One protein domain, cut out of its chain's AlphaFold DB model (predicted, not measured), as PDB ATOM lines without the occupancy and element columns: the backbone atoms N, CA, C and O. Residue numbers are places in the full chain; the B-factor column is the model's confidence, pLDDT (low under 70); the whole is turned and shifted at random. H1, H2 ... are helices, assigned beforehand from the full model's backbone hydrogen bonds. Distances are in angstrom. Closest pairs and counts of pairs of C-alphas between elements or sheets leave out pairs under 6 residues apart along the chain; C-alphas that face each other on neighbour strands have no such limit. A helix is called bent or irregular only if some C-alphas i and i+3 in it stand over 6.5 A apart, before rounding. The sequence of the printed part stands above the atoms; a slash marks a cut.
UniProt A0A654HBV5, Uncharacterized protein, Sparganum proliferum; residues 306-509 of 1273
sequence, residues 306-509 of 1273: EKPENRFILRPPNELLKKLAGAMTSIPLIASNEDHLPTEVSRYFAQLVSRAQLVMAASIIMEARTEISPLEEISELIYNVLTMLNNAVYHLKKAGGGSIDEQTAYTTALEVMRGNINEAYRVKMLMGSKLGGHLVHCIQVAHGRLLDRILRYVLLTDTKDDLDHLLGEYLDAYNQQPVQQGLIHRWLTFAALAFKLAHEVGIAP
ATOM      1  N   GLU A 306     416.721 278.526 223.213       50.47
ATOM      2  CA  GLU A 306     415.537 279.383 223.107       50.47
ATOM      3  C   GLU A 306     415.293 279.960 221.703       50.47
ATOM      4  O   GLU A 306     414.187 280.457 221.454       50.47
ATOM      5  N   LYS A 307     416.262 279.851 220.776       58.38
ATOM      6  CA  LYS A 307     416.113 280.256 219.366       58.38
ATOM      7  C   LYS A 307     414.813 279.705 218.755       58.38
ATOM      8  O   LYS A 307     414.474 278.541 219.001       58.38
ATOM      9  N   PRO A 308     414.087 280.489 217.932       53.16
ATOM     10  CA  PRO A 308     412.831 280.048 217.325       53.16
ATOM     11  C   PRO A 308     412.954 278.731 216.554       53.16
ATOM     12  O   PRO A 308     412.043 277.910 216.643       53.16
ATOM     13  N   GLU A 309     414.080 278.500 215.868       54.91
ATOM     14  CA  GLU A 309     414.353 277.243 215.157       54.91
ATOM     15  C   GLU A 309     414.409 276.038 216.115       54.91
ATOM     16  O   GLU A 309     413.739 275.026 215.909       54.91
ATOM     17  N   ASN A 310     415.153 276.163 217.217       45.28
ATOM     18  CA  ASN A 310     415.392 275.069 218.165       45.28
ATOM     19  C   ASN A 310     414.203 274.828 219.111       45.28
ATOM     20  O   ASN A 310     413.979 273.701 219.565       45.28
ATOM     21  N   ARG A 311     413.351 275.842 219.327       51.81
ATOM     22  CA  ARG A 311     412.069 275.687 220.037       51.81
ATOM     23  C   ARG A 311     411.152 274.637 219.401       51.81
ATOM     24  O   ARG A 311     410.397 274.009 220.141       51.81
ATOM     25  N   PHE A 312     411.234 274.385 218.091       44.94
ATOM     26  CA  PHE A 312     410.459 273.319 217.433       44.94
ATOM     27  C   PHE A 312     410.948 271.903 217.781       44.94
ATOM     28  O   PHE A 312     410.144 270.977 217.747       44.94
ATOM     29  N   ILE A 313     412.216 271.729 218.172       42.78
ATOM     30  CA  ILE A 313     412.766 270.443 218.640       42.78
ATOM     31  C   ILE A 313     412.256 270.152 220.058       42.78
ATOM     32  O   ILE A 313     411.774 269.062 220.366       42.78
ATOM     33  N   LEU A 314     412.327 271.168 220.924       38.41
ATOM     34  CA  LEU A 314     411.941 271.078 222.334       38.41
ATOM     35  C   LEU A 314     410.414 271.092 222.533       38.41
ATOM     36  O   LEU A 314     409.922 270.562 223.529       38.41
ATOM     37  N   ARG A 315     409.657 271.708 221.613       44.88
ATOM     38  CA  ARG A 315     408.187 271.837 221.640       44.88
ATOM     39  C   ARG A 315     407.575 271.840 220.217       44.88
ATOM     40  O   ARG A 315     407.036 272.868 219.798       44.88
ATOM     41  N   PRO A 316     407.591 270.715 219.474       43.88
ATOM     42  CA  PRO A 316     406.901 270.601 218.186       43.88
ATOM     43  C   PRO A 316     405.407 270.989 218.293       43.88
ATOM     44  O   PRO A 316     404.730 270.542 219.227       43.88
ATOM     45  N   PRO A 317     404.854 271.793 217.360       46.16
ATOM     46  CA  PRO A 317     403.465 272.248 217.431       46.16
ATOM     47  C   PRO A 317     402.438 271.112 217.354       46.16
ATOM     48  O   PRO A 317     402.594 270.166 216.585       46.16
ATOM     49  N   ASN A 318     401.305 271.265 218.049       44.06
ATOM     50  CA  ASN A 318     400.195 270.302 217.983       44.06
ATOM     51  C   ASN A 318     399.665 270.080 216.554       44.06
ATOM     52  O   ASN A 318     399.296 268.960 216.222       44.06
ATOM     53  N   GLU A 319     399.646 271.107 215.697       49.06
ATOM     54  CA  GLU A 319     399.281 270.950 214.278       49.06
ATOM     55  C   GLU A 319     400.249 270.044 213.520       49.06
ATOM     56  O   GLU A 319     399.840 269.264 212.666       49.06
ATOM     57  N   LEU A 320     401.532 270.109 213.866       45.91
ATOM     58  CA  LEU A 320     402.569 269.309 213.239       45.91
ATOM     59  C   LEU A 320     402.493 267.856 213.744       45.91
ATOM     60  O   LEU A 320     402.507 266.936 212.934       45.91
ATOM     61  N   LEU A 321     402.246 267.638 215.041       44.84
ATOM     62  CA  LEU A 321     401.953 266.308 215.603       44.84
ATOM     63  C   LEU A 321     400.674 265.674 215.014       44.84
ATOM     64  O   LEU A 321     400.648 264.471 214.755       44.84
ATOM     65  N   LYS A 322     399.620 266.468 214.761       46.50
ATOM     66  CA  LYS A 322     398.401 266.016 214.060       46.50
ATOM     67  C   LYS A 322     398.690 265.642 212.609       46.50
ATOM     68  O   LYS A 322     398.273 264.568 212.178       46.50
ATOM     69  N   LYS A 323     399.404 266.504 211.870       48.81
ATOM     70  CA  LYS A 323     399.857 266.215 210.501       48.81
ATOM     71  C   LYS A 323     400.674 264.931 210.464       48.81
ATOM     72  O   LYS A 323     400.456 264.133 209.565       48.81
ATOM     73  N   LEU A 324     401.513 264.686 211.471       44.94
ATOM     74  CA  LEU A 324     402.303 263.464 211.573       44.94
ATOM     75  C   LEU A 324     401.443 262.215 211.760       44.94
ATOM     76  O   LEU A 324     401.585 261.257 211.009       44.94
ATOM     77  N   ALA A 325     400.511 262.237 212.717       44.25
ATOM     78  CA  ALA A 325     399.587 261.127 212.925       44.25
ATOM     79  C   ALA A 325     398.752 260.840 211.660       44.25
ATOM     80  O   ALA A 325     398.599 259.679 211.285       44.25
ATOM     81  N   GLY A 326     398.286 261.892 210.975       44.16
ATOM     82  CA  GLY A 326     397.590 261.794 209.691       44.16
ATOM     83  C   GLY A 326     398.462 261.196 208.583       44.16
ATOM     84  O   GLY A 326     398.060 260.212 207.964       44.16
ATOM     85  N   ALA A 327     399.675 261.728 208.394       43.75
ATOM     86  CA  ALA A 327     400.655 261.252 207.419       43.75
ATOM     87  C   ALA A 327     400.966 259.763 207.621       43.75
ATOM     88  O   ALA A 327     400.884 258.979 206.677       43.75
ATOM     89  N   MET A 328     401.217 259.343 208.865       40.44
ATOM     90  CA  MET A 328     401.456 257.939 209.203       40.44
ATOM     91  C   MET A 328     400.266 257.026 208.902       40.44
ATOM     92  O   MET A 328     400.480 255.893 208.487       40.44
ATOM     93  N   THR A 329     399.025 257.489 209.082       41.53
ATOM     94  CA  THR A 329     397.839 256.721 208.660       41.53
ATOM     95  C   THR A 329     397.608 256.734 207.144       41.53
ATOM     96  O   THR A 329     396.938 255.840 206.633       41.53
ATOM     97  N   SER A 330     398.160 257.710 206.414       37.44
ATOM     98  CA  SER A 330     397.995 257.840 204.959       37.44
ATOM     99  C   SER A 330     399.117 257.226 204.119       37.44
ATOM    100  O   SER A 330     398.937 257.099 202.914       37.44
ATOM    101  N   ILE A 331     400.265 256.866 204.710       39.16
ATOM    102  CA  ILE A 331     401.349 256.159 204.007       39.16
ATOM    103  C   ILE A 331     400.839 254.774 203.565       39.16
ATOM    104  O   ILE A 331     400.548 253.946 204.434       39.16
ATOM    105  N   PRO A 332     400.754 254.487 202.250       36.75
ATOM    106  CA  PRO A 332     400.448 253.151 201.758       36.75
ATOM    107  C   PRO A 332     401.710 252.289 201.830       36.75
ATOM    108  O   PRO A 332     402.784 252.724 201.398       36.75
ATOM    109  N   LEU A 333     401.601 251.061 202.335       39.75
ATOM    110  CA  LEU A 333     402.685 250.090 202.204       39.75
ATOM    111  C   LEU A 333     402.738 249.554 200.767       39.75
ATOM    112  O   LEU A 333     401.717 249.278 200.138       39.75
ATOM    113  N   ILE A 334     403.947 249.431 200.219       37.22
ATOM    114  CA  ILE A 334     404.135 249.004 198.831       37.22
ATOM    115  C   ILE A 334     403.892 247.490 198.718       37.22
ATOM    116  O   ILE A 334     404.583 246.697 199.352       37.22
ATOM    117  N   ALA A 335     402.966 247.123 197.826       34.97
ATOM    118  CA  ALA A 335     402.723 245.776 197.293       34.97
ATOM    119  C   ALA A 335     401.951 244.738 198.149       34.97
ATOM    120  O   ALA A 335     402.088 243.537 197.908       34.97
ATOM    121  N   SER A 336     401.023 245.167 199.009       32.03
ATOM    122  CA  SER A 336     399.813 244.375 199.313       32.03
ATOM    123  C   SER A 336     398.584 245.271 199.542       32.03
ATOM    124  O   SER A 336     398.693 246.389 200.034       32.03
ATOM    125  N   ASN A 337     397.409 244.818 199.087       34.91
ATOM    126  CA  ASN A 337     396.265 245.702 198.794       34.91
ATOM    127  C   ASN A 337     395.396 246.125 200.003       34.91
ATOM    128  O   ASN A 337     394.395 246.804 199.786       34.91
ATOM    129  N   GLU A 338     395.743 245.765 201.243       45.00
ATOM    130  CA  GLU A 338     394.974 246.139 202.452       45.00
ATOM    131  C   GLU A 338     395.866 246.671 203.600       45.00
ATOM    132  O   GLU A 338     395.518 246.571 204.775       45.00
ATOM    133  N   ASP A 339     397.019 247.271 203.277       41.12
ATOM    134  CA  ASP A 339     398.033 247.668 204.265       41.12
ATOM    135  C   ASP A 339     398.191 249.198 204.421       41.12
ATOM    136  O   ASP A 339     399.125 249.826 203.909       41.12
ATOM    137  N   HIS A 340     397.304 249.799 205.222       42.62
ATOM    138  CA  HIS A 340     397.657 251.010 205.976       42.62
ATOM    139  C   HIS A 340     398.671 250.652 207.073       42.62
ATOM    140  O   HIS A 340     398.623 249.555 207.635       42.62
ATOM    141  N   LEU A 341     399.534 251.596 207.468       43.75
ATOM    142  CA  LEU A 341     400.336 251.428 208.682       43.75
ATOM    143  C   LEU A 341     399.389 251.175 209.880       43.75
ATOM    144  O   LEU A 341     398.518 252.020 210.122       43.75
ATOM    145  N   PRO A 342     399.519 250.062 210.636       51.47
ATOM    146  CA  PRO A 342     398.540 249.708 211.659       51.47
ATOM    147  C   PRO A 342     398.318 250.851 212.650       51.47
ATOM    148  O   PRO A 342     399.281 251.471 213.112       51.47
ATOM    149  N   THR A 343     397.056 251.122 212.996       43.81
ATOM    150  CA  THR A 343     396.665 252.271 213.836       43.81
ATOM    151  C   THR A 343     397.409 252.307 215.171       43.81
ATOM    152  O   THR A 343     397.610 253.358 215.766       43.81
ATOM    153  N   GLU A 344     397.833 251.146 215.652       46.28
ATOM    154  CA  GLU A 344     398.592 250.935 216.875       46.28
ATOM    155  C   GLU A 344     400.052 251.387 216.719       46.28
ATOM    156  O   GLU A 344     400.599 251.953 217.660       46.28
ATOM    157  N   VAL A 345     400.655 251.222 215.535       46.81
ATOM    158  CA  VAL A 345     402.018 251.682 215.213       46.81
ATOM    159  C   VAL A 345     402.043 253.194 215.009       46.81
ATOM    160  O   VAL A 345     402.895 253.861 215.590       46.81
ATOM    161  N   SER A 346     401.088 253.767 214.267       46.78
ATOM    162  CA  SER A 346     400.989 255.229 214.110       46.78
ATOM    163  C   SER A 346     400.640 255.922 215.433       46.78
ATOM    164  O   SER A 346     401.228 256.949 215.770       46.78
ATOM    165  N   ARG A 347     399.762 255.329 216.257       47.69
ATOM    166  CA  ARG A 347     399.450 255.816 217.613       47.69
ATOM    167  C   ARG A 347     400.623 255.639 218.584       47.69
ATOM    168  O   ARG A 347     400.837 256.526 219.409       47.69
ATOM    169  N   TYR A 348     401.395 254.553 218.485       48.59
ATOM    170  CA  TYR A 348     402.628 254.365 219.259       48.59
ATOM    171  C   TYR A 348     403.686 255.393 218.864       48.59
ATOM    172  O   TYR A 348     404.215 256.060 219.742       48.59
ATOM    173  N   PHE A 349     403.935 255.603 217.570       49.94
ATOM    174  CA  PHE A 349     404.893 256.599 217.088       49.94
ATOM    175  C   PHE A 349     404.454 258.024 217.454       49.94
ATOM    176  O   PHE A 349     405.271 258.800 217.927       49.94
ATOM    177  N   ALA A 350     403.165 258.370 217.361       49.34
ATOM    178  CA  ALA A 350     402.665 259.665 217.830       49.34
ATOM    179  C   ALA A 350     402.851 259.855 219.352       49.34
ATOM    180  O   ALA A 350     403.220 260.941 219.801       49.34
ATOM    181  N   GLN A 351     402.662 258.803 220.162       49.91
ATOM    182  CA  GLN A 351     403.010 258.821 221.591       49.91
ATOM    183  C   GLN A 351     404.525 258.879 221.828       49.91
ATOM    184  O   GLN A 351     404.963 259.521 222.783       49.91
ATOM    185  N   LEU A 352     405.322 258.237 220.977       47.44
ATOM    186  CA  LEU A 352     406.777 258.225 221.053       47.44
ATOM    187  C   LEU A 352     407.334 259.603 220.696       47.44
ATOM    188  O   LEU A 352     408.139 260.092 221.466       47.44
ATOM    189  N   VAL A 353     406.823 260.289 219.667       49.47
ATOM    190  CA  VAL A 353     407.153 261.689 219.326       49.47
ATOM    191  C   VAL A 353     406.660 262.670 220.398       49.47
ATOM    192  O   VAL A 353     407.378 263.591 220.776       49.47
ATOM    193  N   SER A 354     405.477 262.441 220.976       45.50
ATOM    194  CA  SER A 354     404.996 263.201 222.142       45.50
ATOM    195  C   SER A 354     405.922 263.038 223.363       45.50
ATOM    196  O   SER A 354     406.146 263.992 224.104       45.50
ATOM    197  N   ARG A 355     406.530 261.856 223.538       45.50
ATOM    198  CA  ARG A 355     407.591 261.593 224.528       45.50
ATOM    199  C   ARG A 355     408.991 261.994 224.045       45.50
ATOM    200  O   ARG A 355     409.874 262.170 224.879       45.50
ATOM    201  N   ALA A 356     409.199 262.181 222.744       46.25
ATOM    202  CA  ALA A 356     410.497 262.416 222.121       46.25
ATOM    203  C   ALA A 356     411.086 263.771 222.498       46.25
ATOM    204  O   ALA A 356     412.296 263.903 222.489       46.25
ATOM    205  N   GLN A 357     410.296 264.745 222.946       46.69
ATOM    206  CA  GLN A 357     410.852 265.956 223.568       46.69
ATOM    207  C   GLN A 357     411.796 265.605 224.736       46.69
ATOM    208  O   GLN A 357     412.887 266.152 224.848       46.69
ATOM    209  N   LEU A 358     411.409 264.626 225.567       41.91
ATOM    210  CA  LEU A 358     412.232 264.106 226.662       41.91
ATOM    211  C   LEU A 358     413.162 262.971 226.212       41.91
ATOM    212  O   LEU A 358     414.297 262.912 226.671       41.91
ATOM    213  N   VAL A 359     412.714 262.076 225.324       43.97
ATOM    214  CA  VAL A 359     413.512 260.910 224.893       43.97
ATOM    215  C   VAL A 359     414.595 261.281 223.875       43.97
ATOM    216  O   VAL A 359     415.669 260.699 223.955       43.97
ATOM    217  N   MET A 360     414.401 262.263 222.988       49.47
ATOM    218  CA  MET A 360     415.480 262.836 222.163       49.47
ATOM    219  C   MET A 360     416.445 263.614 223.040       49.47
ATOM    220  O   MET A 360     417.624 263.319 222.986       49.47
ATOM    221  N   ALA A 361     415.979 264.523 223.907       47.09
ATOM    222  CA  ALA A 361     416.879 265.245 224.813       47.09
ATOM    223  C   ALA A 361     417.730 264.276 225.657       47.09
ATOM    224  O   ALA A 361     418.947 264.417 225.719       47.09
ATOM    225  N   ALA A 362     417.119 263.231 226.225       48.69
ATOM    226  CA  ALA A 362     417.843 262.187 226.943       48.69
ATOM    227  C   ALA A 362     418.752 261.340 226.034       48.69
ATOM    228  O   ALA A 362     419.861 261.028 226.447       48.69
ATOM    229  N   SER A 363     418.329 260.976 224.817       52.31
ATOM    230  CA  SER A 363     419.156 260.178 223.894       52.31
ATOM    231  C   SER A 363     420.343 260.980 223.376       52.31
ATOM    232  O   SER A 363     421.449 260.477 223.432       52.31
ATOM    233  N   ILE A 364     420.150 262.239 222.986       54.03
ATOM    234  CA  ILE A 364     421.204 263.177 222.581       54.03
ATOM    235  C   ILE A 364     422.233 263.353 223.712       54.03
ATOM    236  O   ILE A 364     423.433 263.252 223.474       54.03
ATOM    237  N   ILE A 365     421.779 263.554 224.956       51.66
ATOM    238  CA  ILE A 365     422.666 263.697 226.126       51.66
ATOM    239  C   ILE A 365     423.385 262.380 226.471       51.66
ATOM    240  O   ILE A 365     424.546 262.405 226.879       51.66
ATOM    241  N   MET A 366     422.721 261.230 226.318       53.66
ATOM    242  CA  MET A 366     423.333 259.911 226.525       53.66
ATOM    243  C   MET A 366     424.339 259.574 225.421       53.66
ATOM    244  O   MET A 366     425.411 259.069 225.721       53.66
ATOM    245  N   GLU A 367     424.035 259.900 224.170       59.97
ATOM    246  CA  GLU A 367     424.855 259.602 222.995       59.97
ATOM    247  C   GLU A 367     426.083 260.513 222.894       59.97
ATOM    248  O   GLU A 367     427.161 260.070 222.514       59.97
ATOM    249  N   ALA A 368     425.975 261.756 223.373       55.12
ATOM    250  CA  ALA A 368     427.131 262.610 223.643       55.12
ATOM    251  C   ALA A 368     428.012 262.106 224.816       55.12
ATOM    252  O   ALA A 368     429.090 262.657 225.034       55.12
ATOM    253  N   ARG A 369     427.576 261.084 225.574       49.59
ATOM    254  CA  ARG A 369     428.294 260.491 226.722       49.59
ATOM    255  C   ARG A 369     428.781 259.055 226.467       49.59
ATOM    256  O   ARG A 369     429.759 258.650 227.090       49.59
ATOM    257  N   THR A 370     428.133 258.274 225.602       58.62
ATOM    258  CA  THR A 370     428.557 256.909 225.251       58.62
ATOM    259  C   THR A 370     429.675 256.917 224.213       58.62
ATOM    260  O   THR A 370     429.628 257.665 223.244       58.62
ATOM    261  N   GLU A 371     430.673 256.049 224.386       61.00
ATOM    262  CA  GLU A 371     431.756 255.873 223.403       61.00
ATOM    263  C   GLU A 371     431.406 254.869 222.289       61.00
ATOM    264  O   GLU A 371     432.080 254.843 221.264       61.00
ATOM    265  N   ILE A 372     430.340 254.084 222.477       69.31
ATOM    266  CA  ILE A 372     429.799 253.128 221.502       69.31
ATOM    267  C   ILE A 372     429.035 253.891 220.414       69.31
ATOM    268  O   ILE A 372     428.217 254.761 220.726       69.31
ATOM    269  N   SER A 373     429.260 253.545 219.145       82.56
ATOM    270  CA  SER A 373     428.511 254.121 218.029       82.56
ATOM    271  C   SER A 373     427.044 253.657 218.045       82.56
ATOM    272  O   SER A 373     426.772 252.477 218.280       82.56
ATOM    273  N   PRO A 374     426.070 254.517 217.698       84.75
ATOM    274  CA  PRO A 374     424.660 254.117 217.599       84.75
ATOM    275  C   PRO A 374     424.431 252.976 216.600       84.75
ATOM    276  O   PRO A 374     423.553 252.138 216.793       84.75
ATOM    277  N   LEU A 375     425.258 252.925 215.549       90.19
ATOM    278  CA  LEU A 375     425.260 251.858 214.549       90.19
ATOM    279  C   LEU A 375     425.824 250.543 215.109       90.19
ATOM    280  O   LEU A 375     425.365 249.476 214.713       90.19
ATOM    281  N   GLU A 376     426.763 250.590 216.056       88.88
ATOM    282  CA  GLU A 376     427.273 249.393 216.740       88.88
ATOM    283  C   GLU A 376     426.214 248.809 217.684       88.88
ATOM    284  O   GLU A 376     425.989 247.601 217.671       88.88
ATOM    285  N   GLU A 377     425.486 249.655 218.421       87.00
ATOM    286  CA  GLU A 377     424.366 249.211 219.263       87.00
ATOM    287  C   GLU A 377     423.207 248.645 218.418       87.00
ATOM    288  O   GLU A 377     422.644 247.603 218.751       87.00
ATOM    289  N   ILE A 378     422.883 249.269 217.276       92.19
ATOM    290  CA  ILE A 378     421.911 248.719 216.314       92.19
ATOM    291  C   ILE A 378     422.400 247.381 215.739       92.19
ATOM    292  O   ILE A 378     421.605 246.449 215.642       92.19
ATOM    293  N   SER A 379     423.686 247.252 215.406       93.50
ATOM    294  CA  SER A 379     424.301 246.009 214.918       93.50
ATOM    295  C   SER A 379     424.187 244.870 215.943       93.50
ATOM    296  O   SER A 379     423.742 243.764 215.617       93.50
ATOM    297  N   GLU A 380     424.473 245.151 217.219       89.31
ATOM    298  CA  GLU A 380     424.294 244.183 218.306       89.31
ATOM    299  C   GLU A 380     422.813 243.808 218.498       89.31
ATOM    300  O   GLU A 380     422.473 242.630 218.626       89.31
ATOM    301  N   LEU A 381     421.900 244.784 218.448       90.31
ATOM    302  CA  LEU A 381     420.458 244.543 218.542       90.31
ATOM    303  C   LEU A 381     419.920 243.723 217.354       90.31
ATOM    304  O   LEU A 381     419.096 242.833 217.569       90.31
ATOM    305  N   ILE A 382     420.413 243.944 216.129       93.81
ATOM    306  CA  ILE A 382     420.119 243.102 214.956       93.81
ATOM    307  C   ILE A 382     420.573 241.663 215.220       93.81
ATOM    308  O   ILE A 382     419.775 240.731 215.085       93.81
ATOM    309  N   TYR A 383     421.826 241.466 215.642       92.44
ATOM    310  CA  TYR A 383     422.362 240.136 215.945       92.44
ATOM    311  C   TYR A 383     421.562 239.419 217.044       92.44
ATOM    312  O   TYR A 383     421.244 238.233 216.909       92.44
ATOM    313  N   ASN A 384     421.183 240.140 218.100       88.62
ATOM    314  CA  ASN A 384     420.401 239.612 219.212       88.62
ATOM    315  C   ASN A 384     418.974 239.223 218.780       88.62
ATOM    316  O   ASN A 384     418.503 238.145 219.146       88.62
ATOM    317  N   VAL A 385     418.299 240.025 217.944       92.50
ATOM    318  CA  VAL A 385     416.967 239.684 217.403       92.50
ATOM    319  C   VAL A 385     417.029 238.487 216.448       92.50
ATOM    320  O   VAL A 385     416.189 237.593 216.544       92.50
ATOM    321  N   LEU A 386     418.027 238.419 215.561       93.62
ATOM    322  CA  LEU A 386     418.185 237.295 214.627       93.62
ATOM    323  C   LEU A 386     418.535 235.992 215.364       93.62
ATOM    324  O   LEU A 386     417.950 234.947 215.081       93.62
ATOM    325  N   THR A 387     419.420 236.052 216.362       91.50
ATOM    326  CA  THR A 387     419.732 234.918 217.248       91.50
ATOM    327  C   THR A 387     418.497 234.442 218.012       91.50
ATOM    328  O   THR A 387     418.185 233.250 218.009       91.50
ATOM    329  N   MET A 388     417.739 235.361 218.609       91.75
ATOM    330  CA  MET A 388     416.526 235.032 219.351       91.75
ATOM    331  C   MET A 388     415.420 234.451 218.455       91.75
ATOM    332  O   MET A 388     414.720 233.529 218.875       91.75
ATOM    333  N   LEU A 389     415.287 234.924 217.211       93.50
ATOM    334  CA  LEU A 389     414.390 234.331 216.215       93.50
ATOM    335  C   LEU A 389     414.785 232.878 215.909       93.50
ATOM    336  O   LEU A 389     413.926 231.997 215.906       93.50
ATOM    337  N   ASN A 390     416.076 232.608 215.708       93.19
ATOM    338  CA  ASN A 390     416.574 231.255 215.450       93.19
ATOM    339  C   ASN A 390     416.305 230.320 216.650       93.19
ATOM    340  O   ASN A 390     415.806 229.205 216.467       93.19
ATOM    341  N   ASN A 391     416.547 230.797 217.879       92.44
ATOM    342  CA  ASN A 391     416.226 230.080 219.121       92.44
ATOM    343  C   ASN A 391     414.717 229.794 219.229       92.44
ATOM    344  O   ASN A 391     414.310 228.660 219.496       92.44
ATOM    345  N   ALA A 392     413.873 230.791 218.951       93.44
ATOM    346  CA  ALA A 392     412.420 230.649 218.946       93.44
ATOM    347  C   ALA A 392     411.950 229.551 217.984       93.44
ATOM    348  O   ALA A 392     411.144 228.701 218.360       93.44
ATOM    349  N   VAL A 393     412.481 229.533 216.760       94.81
ATOM    350  CA  VAL A 393     412.154 228.527 215.743       94.81
ATOM    351  C   VAL A 393     412.584 227.131 216.181       94.81
ATOM    352  O   VAL A 393     411.779 226.198 216.109       94.81
ATOM    353  N   TYR A 394     413.807 226.985 216.697       94.62
ATOM    354  CA  TYR A 394     414.294 225.725 217.256       94.62
ATOM    355  C   TYR A 394     413.367 225.207 218.367       94.62
ATOM    356  O   TYR A 394     412.912 224.061 218.315       94.62
ATOM    357  N   HIS A 395     413.016 226.054 219.338       93.44
ATOM    358  CA  HIS A 395     412.177 225.648 220.461       93.44
ATOM    359  C   HIS A 395     410.706 225.415 220.081       93.44
ATOM    360  O   HIS A 395     410.089 224.506 220.637       93.44
ATOM    361  N   LEU A 396     410.147 226.134 219.101       95.06
ATOM    362  CA  LEU A 396     408.805 225.866 218.564       95.06
ATOM    363  C   LEU A 396     408.748 224.534 217.805       95.06
ATOM    364  O   LEU A 396     407.813 223.757 218.001       95.06
ATOM    365  N   LYS A 397     409.771 224.222 217.001       95.62
ATOM    366  CA  LYS A 397     409.925 222.934 216.302       95.62
ATOM    367  C   LYS A 397     410.078 221.767 217.294       95.62
ATOM    368  O   LYS A 397     409.462 220.714 217.116       95.62
ATOM    369  N   LYS A 398     410.842 221.985 218.375       93.44
ATOM    370  CA  LYS A 398     411.055 221.053 219.502       93.44
ATOM    371  C   LYS A 398     409.761 220.802 220.290       93.44
ATOM    372  O   LYS A 398     409.363 219.651 220.445       93.44
ATOM    373  N   ALA A 399     409.063 221.858 220.716       92.25
ATOM    374  CA  ALA A 399     407.795 221.769 221.448       92.25
ATOM    375  C   ALA A 399     406.644 221.214 220.590       92.25
ATOM    376  O   ALA A 399     405.808 220.459 221.081       92.25
ATOM    377  N   GLY A 400     406.635 221.518 219.289       91.75
ATOM    378  CA  GLY A 400     405.715 220.931 218.318       91.75
ATOM    379  C   GLY A 400     405.952 219.441 218.044       91.75
ATOM    380  O   GLY A 400     405.178 218.847 217.295       91.75
ATOM    381  N   GLY A 401     407.004 218.819 218.594       91.12
ATOM    382  CA  GLY A 401     407.294 217.392 218.415       91.12
ATOM    383  C   GLY A 401     407.481 216.979 216.951       91.12
ATOM    384  O   GLY A 401     407.109 215.870 216.576       91.12
ATOM    385  N   GLY A 402     407.966 217.893 216.101       88.00
ATOM    386  CA  GLY A 402     408.064 217.695 214.650       88.00
ATOM    387  C   GLY A 402     406.748 217.821 213.866       88.00
ATOM    388  O   GLY A 402     406.776 217.710 212.646       88.00
ATOM    389  N   SER A 403     405.607 218.091 214.517       91.00
ATOM    390  CA  SER A 403     404.338 218.411 213.827       91.00
ATOM    391  C   SER A 403     404.267 219.849 213.297       91.00
ATOM    392  O   SER A 403     403.395 220.170 212.492       91.00
ATOM    393  N   ILE A 404     405.194 220.701 213.739       95.12
ATOM    394  CA  ILE A 404     405.431 222.045 213.217       95.12
ATOM    395  C   ILE A 404     406.719 221.966 212.402       95.12
ATOM    396  O   ILE A 404     407.774 221.628 212.946       95.12
ATOM    397  N   ASP A 405     406.622 222.242 211.106       95.19
ATOM    398  CA  ASP A 405     407.784 222.336 210.232       95.19
ATOM    399  C   ASP A 405     408.531 223.661 210.458       95.19
ATOM    400  O   ASP A 405     408.053 224.578 211.130       95.19
ATOM    401  N   GLU A 406     409.735 223.768 209.903       93.62
ATOM    402  CA  GLU A 406     410.594 224.928 210.142       93.62
ATOM    403  C   GLU A 406     409.974 226.225 209.603       93.62
ATOM    404  O   GLU A 406     410.051 227.256 210.269       93.62
ATOM    405  N   GLN A 407     409.258 226.162 208.473       93.81
ATOM    406  CA  GLN A 407     408.601 227.326 207.885       93.81
ATOM    407  C   GLN A 407     407.401 227.795 208.721       93.81
ATOM    408  O   GLN A 407     407.235 229.003 208.920       93.81
ATOM    409  N   THR A 408     406.588 226.883 209.274       95.06
ATOM    410  CA  THR A 408     405.498 227.267 210.189       95.06
ATOM    411  C   THR A 408     406.047 227.820 211.503       95.06
ATOM    412  O   THR A 408     405.489 228.783 212.031       95.06
ATOM    413  N   ALA A 409     407.148 227.263 212.022       95.50
ATOM    414  CA  ALA A 409     407.809 227.778 213.222       95.50
ATOM    415  C   ALA A 409     408.353 229.204 213.003       95.50
ATOM    416  O   ALA A 409     408.072 230.085 213.816       95.50
ATOM    417  N   TYR A 410     409.030 229.461 211.874       94.25
ATOM    418  CA  TYR A 410     409.454 230.806 211.460       94.25
ATOM    419  C   TYR A 410     408.282 231.771 211.314       94.25
ATOM    420  O   TYR A 410     408.325 232.873 211.854       94.25
ATOM    421  N   THR A 411     407.224 231.354 210.616       93.38
ATOM    422  CA  THR A 411     406.030 232.185 210.409       93.38
ATOM    423  C   THR A 411     405.393 232.551 211.751       93.38
ATOM    424  O   THR A 411     405.184 233.728 212.023       93.38
ATOM    425  N   THR A 412     405.196 231.575 212.642       95.12
ATOM    426  CA  THR A 412     404.666 231.792 213.999       95.12
ATOM    427  C   THR A 412     405.529 232.791 214.786       95.12
ATOM    428  O   THR A 412     405.002 233.738 215.369       95.12
ATOM    429  N   ALA A 413     406.860 232.637 214.778       93.94
ATOM    430  CA  ALA A 413     407.772 233.540 215.485       93.94
ATOM    431  C   ALA A 413     407.793 234.968 214.889       93.94
ATOM    432  O   ALA A 413     407.799 235.949 215.635       93.94
ATOM    433  N   LEU A 414     407.730 235.100 213.559       91.19
ATOM    434  CA  LEU A 414     407.602 236.382 212.854       91.19
ATOM    435  C   LEU A 414     406.293 237.110 213.179       91.19
ATOM    436  O   LEU A 414     406.301 238.320 213.399       91.19
ATOM    437  N   GLU A 415     405.171 236.394 213.190       90.94
ATOM    438  CA  GLU A 415     403.874 236.959 213.568       90.94
ATOM    439  C   GLU A 415     403.887 237.417 215.038       90.94
ATOM    440  O   GLU A 415     403.402 238.504 215.358       90.94
ATOM    441  N   VAL A 416     404.541 236.663 215.931       91.50
ATOM    442  CA  VAL A 416     404.759 237.079 217.325       91.50
ATOM    443  C   VAL A 416     405.611 238.354 217.426       91.50
ATOM    444  O   VAL A 416     405.232 239.239 218.196       91.50
ATOM    445  N   MET A 417     406.680 238.519 216.630       89.00
ATOM    446  CA  MET A 417     407.450 239.783 216.557       89.00
ATOM    447  C   MET A 417     406.616 240.978 216.086       89.00
ATOM    448  O   MET A 417     406.871 242.101 216.520       89.00
ATOM    449  N   ARG A 418     405.613 240.749 215.227       83.31
ATOM    450  CA  ARG A 418     404.654 241.775 214.780       83.31
ATOM    451  C   ARG A 418     403.520 242.040 215.780       83.31
ATOM    452  O   ARG A 418     402.660 242.870 215.509       83.31
ATOM    453  N   GLY A 419     403.503 241.363 216.928       85.44
ATOM    454  CA  GLY A 419     402.471 241.540 217.954       85.44
ATOM    455  C   GLY A 419     401.175 240.761 217.702       85.44
ATOM    456  O   GLY A 419     400.180 241.019 218.377       85.44
ATOM    457  N   ASN A 420     401.162 239.800 216.771       89.31
ATOM    458  CA  ASN A 420     399.979 239.006 216.437       89.31
ATOM    459  C   ASN A 420     399.492 238.204 217.660       89.31
ATOM    460  O   ASN A 420     400.110 237.224 218.082       89.31
ATOM    461  N   ILE A 421     398.365 238.631 218.238       90.56
ATOM    462  CA  ILE A 421     397.826 238.093 219.497       90.56
ATOM    463  C   ILE A 421     397.440 236.612 219.354       90.56
ATOM    464  O   ILE A 421     397.618 235.840 220.299       90.56
ATOM    465  N   ASN A 422     396.967 236.195 218.176       93.19
ATOM    466  CA  ASN A 422     396.532 234.822 217.921       93.19
ATOM    467  C   ASN A 422     397.725 233.861 217.870       93.19
ATOM    468  O   ASN A 422     397.713 232.831 218.543       93.19
ATOM    469  N   GLU A 423     398.795 234.225 217.161       95.38
ATOM    470  CA  GLU A 423     400.026 233.426 217.135       95.38
ATOM    471  C   GLU A 423     400.758 233.479 218.489       95.38
ATOM    472  O   GLU A 423     401.239 232.456 218.973       95.38
ATOM    473  N   ALA A 424     400.726 234.608 219.205       93.62
ATOM    474  CA  ALA A 424     401.219 234.683 220.583       93.62
ATOM    475  C   ALA A 424     400.431 233.780 221.555       93.62
ATOM    476  O   ALA A 424     401.007 233.217 222.490       93.62
ATOM    477  N   TYR A 425     399.122 233.606 221.345       95.31
ATOM    478  CA  TYR A 425     398.317 232.628 222.078       95.31
ATOM    479  C   TYR A 425     398.650 231.190 221.654       95.31
ATOM    480  O   TYR A 425     398.808 230.322 222.511       95.31
ATOM    481  N   ARG A 426     398.855 230.936 220.356       94.06
ATOM    482  CA  ARG A 426     399.291 229.636 219.818       94.06
ATOM    483  C   ARG A 426     400.625 229.188 220.424       94.06
ATOM    484  O   ARG A 426     400.710 228.059 220.895       94.06
ATOM    485  N   VAL A 427     401.623 230.070 220.519       95.56
ATOM    486  CA  VAL A 427     402.906 229.793 221.198       95.56
ATOM    487  C   VAL A 427     402.696 229.432 222.675       95.56
ATOM    488  O   VAL A 427     403.231 228.428 223.148       95.56
ATOM    489  N   LYS A 428     401.852 230.182 223.397       95.12
ATOM    490  CA  LYS A 428     401.475 229.885 224.794       95.12
ATOM    491  C   LYS A 428     400.717 228.557 224.948       95.12
ATOM    492  O   LYS A 428     400.839 227.915 225.987       95.12
ATOM    493  N   MET A 429     399.968 228.123 223.937       94.25
ATOM    494  CA  MET A 429     399.293 226.818 223.920       94.25
ATOM    495  C   MET A 429     400.241 225.659 223.579       94.25
ATOM    496  O   MET A 429     400.071 224.566 224.116       94.25
ATOM    497  N   LEU A 430     401.237 225.887 222.720       94.19
ATOM    498  CA  LEU A 430     402.229 224.885 222.307       94.19
ATOM    499  C   LEU A 430     403.285 224.614 223.384       94.19
ATOM    500  O   LEU A 430     403.641 223.465 223.622       94.19
ATOM    501  N   MET A 431     403.785 225.669 224.031       92.25
ATOM    502  CA  MET A 431     404.911 225.597 224.974       92.25
ATOM    503  C   MET A 431     404.487 225.709 226.444       92.25
ATOM    504  O   MET A 431     405.330 225.741 227.338       92.25
ATOM    505  N   GLY A 432     403.183 225.810 226.711       92.44
ATOM    506  CA  GLY A 432     402.652 226.175 228.021       92.44
ATOM    507  C   GLY A 432     402.694 227.688 228.268       92.44
ATOM    508  O   GLY A 432     403.544 228.420 227.754       92.44
ATOM    509  N   SER A 433     401.749 228.177 229.074       89.75
ATOM    510  CA  SER A 433     401.448 229.610 229.195       89.75
ATOM    511  C   SER A 433     402.592 230.462 229.750       89.75
ATOM    512  O   SER A 433     402.655 231.653 229.445       89.75
ATOM    513  N   LYS A 434     403.497 229.864 230.536       88.38
ATOM    514  CA  LYS A 434     404.652 230.537 231.147       88.38
ATOM    515  C   LYS A 434     405.881 230.520 230.240       88.38
ATOM    516  O   LYS A 434     406.372 231.592 229.915       88.38
ATOM    517  N   LEU A 435     406.324 229.354 229.757       89.50
ATOM    518  CA  LEU A 435     407.485 229.258 228.856       89.50
ATOM    519  C   LEU A 435     407.197 229.908 227.492       89.50
ATOM    520  O   LEU A 435     407.945 230.775 227.051       89.50
ATOM    521  N   GLY A 436     406.053 229.597 226.872       93.19
ATOM    522  CA  GLY A 436     405.597 230.287 225.661       93.19
ATOM    523  C   GLY A 436     405.238 231.757 225.905       93.19
ATOM    524  O   GLY A 436     405.358 232.586 225.008       93.19
ATOM    525  N   GLY A 437     404.841 232.114 227.132       91.88
ATOM    526  CA  GLY A 437     404.645 233.509 227.535       91.88
ATOM    527  C   GLY A 437     405.952 234.297 227.604       91.88
ATOM    528  O   GLY A 437     405.995 235.435 227.144       91.88
ATOM    529  N   HIS A 438     407.012 233.672 228.115       90.06
ATOM    530  CA  HIS A 438     408.363 234.220 228.143       90.06
ATOM    531  C   HIS A 438     408.958 234.309 226.736       90.06
ATOM    532  O   HIS A 438     409.507 235.353 226.408       90.06
ATOM    533  N   LEU A 439     408.748 233.299 225.874       91.94
ATOM    534  CA  LEU A 439     409.171 233.360 224.470       91.94
ATOM    535  C   LEU A 439     408.565 234.572 223.757       91.94
ATOM    536  O   LEU A 439     409.288 235.378 223.181       91.94
ATOM    537  N   VAL A 440     407.241 234.728 223.848       92.94
ATOM    538  CA  VAL A 440     406.524 235.890 223.305       92.94
ATOM    539  C   VAL A 440     407.089 237.198 223.865       92.94
ATOM    540  O   VAL A 440     407.262 238.148 223.106       92.94
ATOM    541  N   HIS A 441     407.407 237.247 225.164       89.81
ATOM    542  CA  HIS A 441     407.971 238.439 225.793       89.81
ATOM    543  C   HIS A 441     409.358 238.790 225.246       89.81
ATOM    544  O   HIS A 441     409.521 239.905 224.761       89.81
ATOM    545  N   CYS A 442     410.319 237.859 225.268       88.44
ATOM    546  CA  CYS A 442     411.678 238.106 224.786       88.44
ATOM    547  C   CYS A 442     411.659 238.557 223.324       88.44
ATOM    548  O   CYS A 442     412.196 239.615 223.005       88.44
ATOM    549  N   ILE A 443     410.950 237.812 222.463       90.00
ATOM    550  CA  ILE A 443     410.818 238.099 221.028       90.00
ATOM    551  C   ILE A 443     410.316 239.531 220.787       90.00
ATOM    552  O   ILE A 443     410.873 240.265 219.969       90.00
ATOM    553  N   GLN A 444     409.270 239.946 221.506       89.00
ATOM    554  CA  GLN A 444     408.678 241.277 221.356       89.00
ATOM    555  C   GLN A 444     409.548 242.381 221.971       89.00
ATOM    556  O   GLN A 444     409.598 243.483 221.432       89.00
ATOM    557  N   VAL A 445     410.263 242.096 223.063       85.25
ATOM    558  CA  VAL A 445     411.177 243.044 223.715       85.25
ATOM    559  C   VAL A 445     412.429 243.283 222.877       85.25
ATOM    560  O   VAL A 445     412.795 244.439 222.684       85.25
ATOM    561  N   ALA A 446     413.065 242.241 222.339       86.25
ATOM    562  CA  ALA A 446     414.253 242.391 221.501       86.25
ATOM    563  C   ALA A 446     413.923 243.154 220.208       86.25
ATOM    564  O   ALA A 446     414.581 244.145 219.893       86.25
ATOM    565  N   HIS A 447     412.848 242.760 219.511       89.69
ATOM    566  CA  HIS A 447     412.386 243.471 218.317       89.69
ATOM    567  C   HIS A 447     411.996 244.924 218.643       89.69
ATOM    568  O   HIS A 447     412.376 245.842 217.922       89.69
ATOM    569  N   GLY A 448     411.318 245.156 219.773       84.94
ATOM    570  CA  GLY A 448     410.969 246.495 220.250       84.94
ATOM    571  C   GLY A 448     412.180 247.378 220.575       84.94
ATOM    572  O   GLY A 448     412.169 248.551 220.215       84.94
ATOM    573  N   ARG A 449     413.238 246.832 221.198       84.31
ATOM    574  CA  ARG A 449     414.498 247.557 221.468       84.31
ATOM    575  C   ARG A 449     415.208 247.955 220.174       84.31
ATOM    576  O   ARG A 449     415.635 249.098 220.058       84.31
ATOM    577  N   LEU A 450     415.280 247.051 219.192       89.94
ATOM    578  CA  LEU A 450     415.862 247.351 217.880       89.94
ATOM    579  C   LEU A 450     415.094 248.471 217.160       89.94
ATOM    580  O   LEU A 450     415.708 249.427 216.687       89.94
ATOM    581  N   LEU A 451     413.759 248.398 217.123       86.56
ATOM    582  CA  LEU A 451     412.939 249.453 216.524       86.56
ATOM    583  C   LEU A 451     413.091 250.790 217.271       86.56
ATOM    584  O   LEU A 451     413.255 251.817 216.621       86.56
ATOM    585  N   ASP A 452     413.105 250.795 218.610       81.50
ATOM    586  CA  ASP A 452     413.335 252.009 219.412       81.50
ATOM    587  C   ASP A 452     414.718 252.625 219.136       81.50
ATOM    588  O   ASP A 452     414.825 253.844 219.000       81.50
ATOM    589  N   ARG A 453     415.775 251.812 218.971       85.88
ATOM    590  CA  ARG A 453     417.119 252.332 218.677       85.88
ATOM    591  C   ARG A 453     417.268 252.836 217.241       85.88
ATOM    592  O   ARG A 453     417.881 253.884 217.054       85.88
ATOM    593  N   ILE A 454     416.631 252.184 216.263       86.69
ATOM    594  CA  ILE A 454     416.494 252.710 214.892       86.69
ATOM    595  C   ILE A 454     415.757 254.058 214.905       86.69
ATOM    596  O   ILE A 454     416.216 255.006 214.275       86.69
ATOM    597  N   LEU A 455     414.658 254.185 215.662       83.19
ATOM    598  CA  LEU A 455     413.956 255.465 215.790       83.19
ATOM    599  C   LEU A 455     414.817 256.538 216.452       83.19
ATOM    600  O   LEU A 455     414.794 257.675 216.001       83.19
ATOM    601  N   ARG A 456     415.606 256.204 217.478       81.88
ATOM    602  CA  ARG A 456     416.562 257.156 218.061       81.88
ATOM    603  C   ARG A 456     417.596 257.602 217.034       81.88
ATOM    604  O   ARG A 456     417.788 258.798 216.904       81.88
ATOM    605  N   TYR A 457     418.192 256.685 216.271       87.06
ATOM    606  CA  TYR A 457     419.175 257.020 215.233       87.06
ATOM    607  C   TYR A 457     418.624 257.997 214.183       87.06
ATOM    608  O   TYR A 457     419.239 259.015 213.884       87.06
ATOM    609  N   VAL A 458     417.401 257.749 213.710       84.00
ATOM    610  CA  VAL A 458     416.644 258.639 212.808       84.00
ATOM    611  C   VAL A 458     416.354 260.024 213.420       84.00
ATOM    612  O   VAL A 458     416.110 260.992 212.704       84.00
ATOM    613  N   LEU A 459     416.365 260.129 214.748       78.25
ATOM    614  CA  LEU A 459     416.209 261.371 215.513       78.25
ATOM    615  C   LEU A 459     417.561 261.941 215.989       78.25
ATOM    616  O   LEU A 459     417.580 262.811 216.864       78.25
ATOM    617  N   LEU A 460     418.678 261.437 215.447       78.81
ATOM    618  CA  LEU A 460     420.057 261.782 215.818       78.81
ATOM    619  C   LEU A 460     420.933 262.126 214.596       78.81
ATOM    620  O   LEU A 460     421.828 262.958 214.722       78.81
ATOM    621  N   THR A 461     420.634 261.588 213.408       81.69
ATOM    622  CA  THR A 461     421.274 261.969 212.134       81.69
ATOM    623  C   THR A 461     420.253 262.333 211.050       81.69
ATOM    624  O   THR A 461     419.097 261.912 211.096       81.69
ATOM    625  N   ASP A 462     420.694 263.091 210.048       79.62
ATOM    626  CA  ASP A 462     420.044 263.245 208.744       79.62
ATOM    627  C   ASP A 462     420.523 262.194 207.715       79.62
ATOM    628  O   ASP A 462     419.835 261.948 206.720       79.62
ATOM    629  N   THR A 463     421.652 261.517 207.966       84.19
ATOM    630  CA  THR A 463     422.209 260.481 207.082       84.19
ATOM    631  C   THR A 463     421.466 259.145 207.185       84.19
ATOM    632  O   THR A 463     421.599 258.372 208.134       84.19
ATOM    633  N   LYS A 464     420.692 258.827 206.145       90.88
ATOM    634  CA  LYS A 464     420.077 257.501 205.969       90.88
ATOM    635  C   LYS A 464     421.098 256.434 205.564       90.88
ATOM    636  O   LYS A 464     420.981 255.283 205.984       90.88
ATOM    637  N   ASP A 465     422.083 256.837 204.768       93.06
ATOM    638  CA  ASP A 465     423.008 255.963 204.044       93.06
ATOM    639  C   ASP A 465     423.790 255.007 204.955       93.06
ATOM    640  O   ASP A 465     423.967 253.846 204.602       93.06
ATOM    641  N   ASP A 466     424.217 255.448 206.142       92.31
ATOM    642  CA  ASP A 466     425.024 254.617 207.047       92.31
ATOM    643  C   ASP A 466     424.203 253.475 207.683       92.31
ATOM    644  O   ASP A 466     424.698 252.357 207.845       92.31
ATOM    645  N   LEU A 467     422.923 253.721 208.000       93.44
ATOM    646  CA  LEU A 467     422.006 252.687 208.500       93.44
ATOM    647  C   LEU A 467     421.495 251.785 207.368       93.44
ATOM    648  O   LEU A 467     421.353 250.578 207.573       93.44
ATOM    649  N   ASP A 468     421.263 252.339 206.177       93.88
ATOM    650  CA  ASP A 468     420.996 251.555 204.966       93.88
ATOM    651  C   ASP A 468     422.163 250.613 204.649       93.88
ATOM    652  O   ASP A 468     421.935 249.445 204.337       93.88
ATOM    653  N   HIS A 469     423.405 251.088 204.770       95.31
ATOM    654  CA  HIS A 469     424.605 250.293 204.534       95.31
ATOM    655  C   HIS A 469     424.761 249.183 205.579       95.31
ATOM    656  O   HIS A 469     424.952 248.030 205.198       95.31
ATOM    657  N   LEU A 470     424.585 249.490 206.872       95.19
ATOM    658  CA  LEU A 470     424.598 248.493 207.949       95.19
ATOM    659  C   LEU A 470     423.529 247.408 207.740       95.19
ATOM    660  O   LEU A 470     423.819 246.214 207.808       95.19
ATOM    661  N   LEU A 471     422.283 247.805 207.466       92.31
ATOM    662  CA  LEU A 471     421.203 246.857 207.185       92.31
ATOM    663  C   LEU A 471     421.427 246.106 205.861       92.31
ATOM    664  O   LEU A 471     421.009 244.956 205.745       92.31
ATOM    665  N   GLY A 472     422.122 246.716 204.897       93.81
ATOM    666  CA  GLY A 472     422.595 246.093 203.662       93.81
ATOM    667  C   GLY A 472     423.635 244.997 203.903       93.81
ATOM    668  O   GLY A 472     423.459 243.893 203.397       93.81
ATOM    669  N   GLU A 473     424.651 245.233 204.744       94.94
ATOM    670  CA  GLU A 473     425.618 244.193 205.138       94.94
ATOM    671  C   GLU A 473     424.919 242.983 205.770       94.94
ATOM    672  O   GLU A 473     425.252 241.835 205.467       94.94
ATOM    673  N   TYR A 474     423.924 243.226 206.631       93.06
ATOM    674  CA  TYR A 474     423.116 242.156 207.211       93.06
ATOM    675  C   TYR A 474     422.223 241.469 206.175       93.06
ATOM    676  O   TYR A 474     422.103 240.246 206.206       93.06
ATOM    677  N   LEU A 475     421.618 242.206 205.241       92.38
ATOM    678  CA  LEU A 475     420.836 241.614 204.156       92.38
ATOM    679  C   LEU A 475     421.708 240.663 203.322       92.38
ATOM    680  O   LEU A 475     421.322 239.514 203.105       92.38
ATOM    681  N   ASP A 476     422.912 241.108 202.953       92.44
ATOM    682  CA  ASP A 476     423.858 240.330 202.159       92.44
ATOM    683  C   ASP A 476     424.423 239.120 202.910       92.44
ATOM    684  O   ASP A 476     424.472 238.013 202.366       92.44
ATOM    685  N   ALA A 477     424.785 239.285 204.186       91.81
ATOM    686  CA  ALA A 477     425.236 238.185 205.039       91.81
ATOM    687  C   ALA A 477     424.162 237.093 205.210       91.81
ATOM    688  O   ALA A 477     424.495 235.913 205.357       91.81
ATOM    689  N   TYR A 478     422.881 237.468 205.149       89.50
ATOM    690  CA  TYR A 478     421.736 236.565 205.268       89.50
ATOM    691  C   TYR A 478     421.075 236.220 203.916       89.50
ATOM    692  O   TYR A 478     419.993 235.633 203.910       89.50
ATOM    693  N   ASN A 479     421.734 236.457 202.770       86.88
ATOM    694  CA  ASN A 479     421.176 236.214 201.423       86.88
ATOM    695  C   ASN A 479     420.729 234.763 201.121       86.88
ATOM    696  O   ASN A 479     420.048 234.520 200.129       86.88
ATOM    697  N   GLN A 480     421.100 233.783 201.952       85.00
ATOM    698  CA  GLN A 480     420.651 232.384 201.835       85.00
ATOM    699  C   GLN A 480     419.458 232.044 202.753       85.00
ATOM    700  O   GLN A 480     419.013 230.898 202.789       85.00
ATOM    701  N   GLN A 481     418.954 233.016 203.518       88.25
ATOM    702  CA  GLN A 481     417.927 232.842 204.544       88.25
ATOM    703  C   GLN A 481     416.758 233.819 204.285       88.25
ATOM    704  O   GLN A 481     416.706 234.904 204.868       88.25
ATOM    705  N   PRO A 482     415.792 233.458 203.413       84.69
ATOM    706  CA  PRO A 482     414.788 234.396 202.895       84.69
ATOM    707  C   PRO A 482     413.845 234.958 203.963       84.69
ATOM    708  O   PRO A 482     413.249 236.020 203.785       84.69
ATOM    709  N   VAL A 483     413.716 234.268 205.098       83.50
ATOM    710  CA  VAL A 483     412.892 234.715 206.223       83.50
ATOM    711  C   VAL A 483     413.568 235.866 206.982       83.50
ATOM    712  O   VAL A 483     412.905 236.840 207.338       83.50
ATOM    713  N   GLN A 484     414.888 235.788 207.163       88.12
ATOM    714  CA  GLN A 484     415.735 236.835 207.728       88.12
ATOM    715  C   GLN A 484     415.838 238.027 206.769       88.12
ATOM    716  O   GLN A 484     415.622 239.155 207.204       88.12
ATOM    717  N   GLN A 485     416.044 237.797 205.463       89.31
ATOM    718  CA  GLN A 485     415.974 238.868 204.453       89.31
ATOM    719  C   GLN A 485     414.631 239.616 204.527       89.31
ATOM    720  O   GLN A 485     414.603 240.840 204.621       89.31
ATOM    721  N   GLY A 486     413.504 238.894 204.583       84.69
ATOM    722  CA  GLY A 486     412.158 239.470 204.721       84.69
ATOM    723  C   GLY A 486     411.862 240.161 206.065       84.69
ATOM    724  O   GLY A 486     410.789 240.751 206.232       84.69
ATOM    725  N   LEU A 487     412.782 240.093 207.030       87.50
ATOM    726  CA  LEU A 487     412.758 240.869 208.270       87.50
ATOM    727  C   LEU A 487     413.675 242.098 208.164       87.50
ATOM    728  O   LEU A 487     413.237 243.205 208.462       87.50
ATOM    729  N   ILE A 488     414.890 241.929 207.639       91.69
ATOM    730  CA  ILE A 488     415.863 243.010 207.418       91.69
ATOM    731  C   ILE A 488     415.324 244.036 206.407       91.69
ATOM    732  O   ILE A 488     415.372 245.236 206.667       91.69
ATOM    733  N   HIS A 489     414.681 243.590 205.321       88.50
ATOM    734  CA  HIS A 489     413.949 244.467 204.401       88.50
ATOM    735  C   HIS A 489     412.857 245.289 205.099       88.50
ATOM    736  O   HIS A 489     412.646 246.443 204.740       88.50
ATOM    737  N   ARG A 490     412.181 244.744 206.121       85.62
ATOM    738  CA  ARG A 490     411.183 245.505 206.893       85.62
ATOM    739  C   ARG A 490     411.832 246.535 207.809       85.62
ATOM    740  O   ARG A 490     411.249 247.598 207.988       85.62
ATOM    741  N   TRP A 491     413.024 246.269 208.346       92.00
ATOM    742  CA  TRP A 491     413.802 247.268 209.086       92.00
ATOM    743  C   TRP A 491     414.328 248.379 208.168       92.00
ATOM    744  O   TRP A 491     414.212 249.543 208.536       92.00
ATOM    745  N   LEU A 492     414.771 248.055 206.947       89.88
ATOM    746  CA  LEU A 492     415.090 249.037 205.897       89.88
ATOM    747  C   LEU A 492     413.874 249.906 205.540       89.88
ATOM    748  O   LEU A 492     413.965 251.132 205.542       89.88
ATOM    749  N   THR A 493     412.708 249.300 205.288       86.31
ATOM    750  CA  THR A 493     411.463 250.046 205.030       86.31
ATOM    751  C   THR A 493     411.059 250.905 206.230       86.31
ATOM    752  O   THR A 493     410.695 252.063 206.051       86.31
ATOM    753  N   PHE A 494     411.155 250.382 207.454       85.19
ATOM    754  CA  PHE A 494     410.841 251.122 208.677       85.19
ATOM    755  C   PHE A 494     411.776 252.318 208.883       85.19
ATOM    756  O   PHE A 494     411.290 253.420 209.125       85.19
ATOM    757  N   ALA A 495     413.089 252.135 208.710       87.88
ATOM    758  CA  ALA A 495     414.071 253.212 208.751       87.88
ATOM    759  C   ALA A 495     413.788 254.263 207.665       87.88
ATOM    760  O   ALA A 495     413.753 255.452 207.961       87.88
ATOM    761  N   ALA A 496     413.492 253.847 206.429       87.06
ATOM    762  CA  ALA A 496     413.155 254.760 205.336       87.06
ATOM    763  C   ALA A 496     411.887 255.585 205.596       87.06
ATOM    764  O   ALA A 496     411.883 256.795 205.361       87.06
ATOM    765  N   LEU A 497     410.830 254.955 206.117       81.12
ATOM    766  CA  LEU A 497     409.619 255.663 206.522       81.12
ATOM    767  C   LEU A 497     409.897 256.613 207.692       81.12
ATOM    768  O   LEU A 497     409.431 257.746 207.662       81.12
ATOM    769  N   ALA A 498     410.688 256.195 208.680       81.31
ATOM    770  CA  ALA A 498     411.047 257.025 209.822       81.31
ATOM    771  C   ALA A 498     411.909 258.238 209.414       81.31
ATOM    772  O   ALA A 498     411.610 259.347 209.849       81.31
ATOM    773  N   PHE A 499     412.909 258.076 208.537       84.25
ATOM    774  CA  PHE A 499     413.717 259.183 207.999       84.25
ATOM    775  C   PHE A 499     412.870 260.184 207.209       84.25
ATOM    776  O   PHE A 499     412.946 261.387 207.462       84.25
ATOM    777  N   LYS A 500     411.998 259.702 206.310       82.19
ATOM    778  CA  LYS A 500     411.033 260.559 205.598       82.19
ATOM    779  C   LYS A 500     410.173 261.358 206.580       82.19
ATOM    780  O   LYS A 500     409.944 262.545 206.381       82.19
ATOM    781  N   LEU A 501     409.744 260.718 207.663       74.38
ATOM    782  CA  LEU A 501     408.893 261.310 208.686       74.38
ATOM    783  C   LEU A 501     409.643 262.332 209.567       74.38
ATOM    784  O   LEU A 501     409.089 263.379 209.885       74.38
ATOM    785  N   ALA A 502     410.914 262.093 209.904       73.75
ATOM    786  CA  ALA A 502     411.772 263.053 210.613       73.75
ATOM    787  C   ALA A 502     412.112 264.287 209.754       73.75
ATOM    788  O   ALA A 502     412.163 265.409 210.270       73.75
ATOM    789  N   HIS A 503     412.268 264.097 208.439       78.25
ATOM    790  CA  HIS A 503     412.390 265.177 207.459       78.25
ATOM    791  C   HIS A 503     411.077 265.972 207.324       78.25
ATOM    792  O   HIS A 503     411.100 267.197 207.375       78.25
ATOM    793  N   GLU A 504     409.919 265.309 207.217       73.50
ATOM    794  CA  GLU A 504     408.595 265.964 207.186       73.50
ATOM    795  C   GLU A 504     408.271 266.765 208.461       73.50
ATOM    796  O   GLU A 504     407.498 267.722 208.404       73.50
ATOM    797  N   VAL A 505     408.872 266.411 209.603       66.62
ATOM    798  CA  VAL A 505     408.777 267.188 210.853       66.62
ATOM    799  C   VAL A 505     409.756 268.363 210.896       66.62
ATOM    800  O   VAL A 505     409.511 269.326 211.622       66.62
ATOM    801  N   GLY A 506     410.854 268.302 210.139       69.62
ATOM    802  CA  GLY A 506     411.939 269.282 210.199       69.62
ATOM    803  C   GLY A 506     412.859 269.124 211.415       69.62
ATOM    804  O   GLY A 506     413.458 270.106 211.841       69.62
ATOM    805  N   ILE A 507     412.983 267.916 211.988       66.00
ATOM    806  CA  ILE A 507     413.934 267.665 213.095       66.00
ATOM    807  C   ILE A 507     415.362 267.529 212.548       66.00
ATOM    808  O   ILE A 507     416.303 268.083 213.110       66.00
ATOM    809  N   ALA A 508     415.509 266.814 211.427       59.34
ATOM    810  CA  ALA A 508     416.795 266.426 210.848       59.34
ATOM    811  C   ALA A 508     417.824 267.573 210.676       59.34
ATOM    812  O   ALA A 508     418.971 267.365 211.057       59.34
ATOM    813  N   PRO A 509     417.475 268.791 210.197       64.38
ATOM    814  CA  PRO A 509     418.484 269.823 209.914       64.38
ATOM    815  C   PRO A 509     419.160 270.420 211.156       64.38
ATOM    816  O   PRO A 509     420.282 270.919 211.075       64.38
TER     817      PRO A 509
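This is residues 306 to 509 of the 1273 residues of an uncharacterized protein of Sparganum proliferum (UniProt A0A654HBV5). The body is a long up-and-down bundle of H4, H7, H8 and H9; H5 and H6 pack on H4 and H7 toward one end, and the hairpin of H2 and H3a lies toward the other. There the bent H3 turns, its arm H3b running across the long axis, and small H1 lies farthest out. The printed part has 204 residues and nine named helices, H1 to H9 in chain order, with no named strand: the class is all helix. It is compact, with a radius of gyration of the C-alphas of 18.5 A, yet elongated, spanning 63 by 36 by 33 A.

Look first at residues 343 to 367, H3, assigned as one helix by its hydrogen bonds but bent: C-alphas 354 and 357 are 6.6 A apart. Its arms are H3a, residues 343 to 354, and H3b, residues 357 to 367. H1, residues 308 to 314, is close to H3b but not clearly touching; their closest C-alphas, of Leu 314 and Gln 357, are 5.4 A apart. H2, residues 318 to 330, forms a hairpin with H3a, closest at C-alphas 328 and 346, 5.6 A. H4, residues 374 to 399, and H7, residues 435 to 458, touch at a shallow tilt of 20 degrees, opposite ways, closest at C-alphas 381 and 450, 5.4 A. H5, residues 406 to 417, touches H4 with closest C-alphas 393 and 409, 5.1 A. H6, residues 421 to 430, forms a hairpin with H7, closest at C-alphas 428 and 436, 4.2 A. H8, residues 465 to 477, forms a hairpin with H9, residues 482 to 505, at 6 degrees, closest at C-alphas 475 and 485, 5.6 A. Every O i to N i+4 pair is within hydrogen-bond range in H2, H3a, H4, H5, H6, H7 and H8; the figures are 6 of 7 in H3b, 19 of 20 in H9 and 1 of 3 in H1, where 2 of 4 O i to N i+3 pairs are within range.

Find C-alpha 308 at (412.831, 280.048, 217.325), where H1 begins. From C-alpha 374 at (424.660, 254.117, 217.599), H4 runs 36.7 A; H7 runs 34.7 A. H9 runs 34.3 A to C-alpha 505 at (408.777, 267.188, 210.853).

The C-alphas farthest apart, of Lys 307 and Gly 401, are 63.5 A apart. The printed part has no cut; the link H2 to H3, residues 331 to 342, is long. Residues 368 to 373 stand free. The mean pLDDT of the printed part is 74.9; residues 306 to 372 and 505 to 509 are under 70.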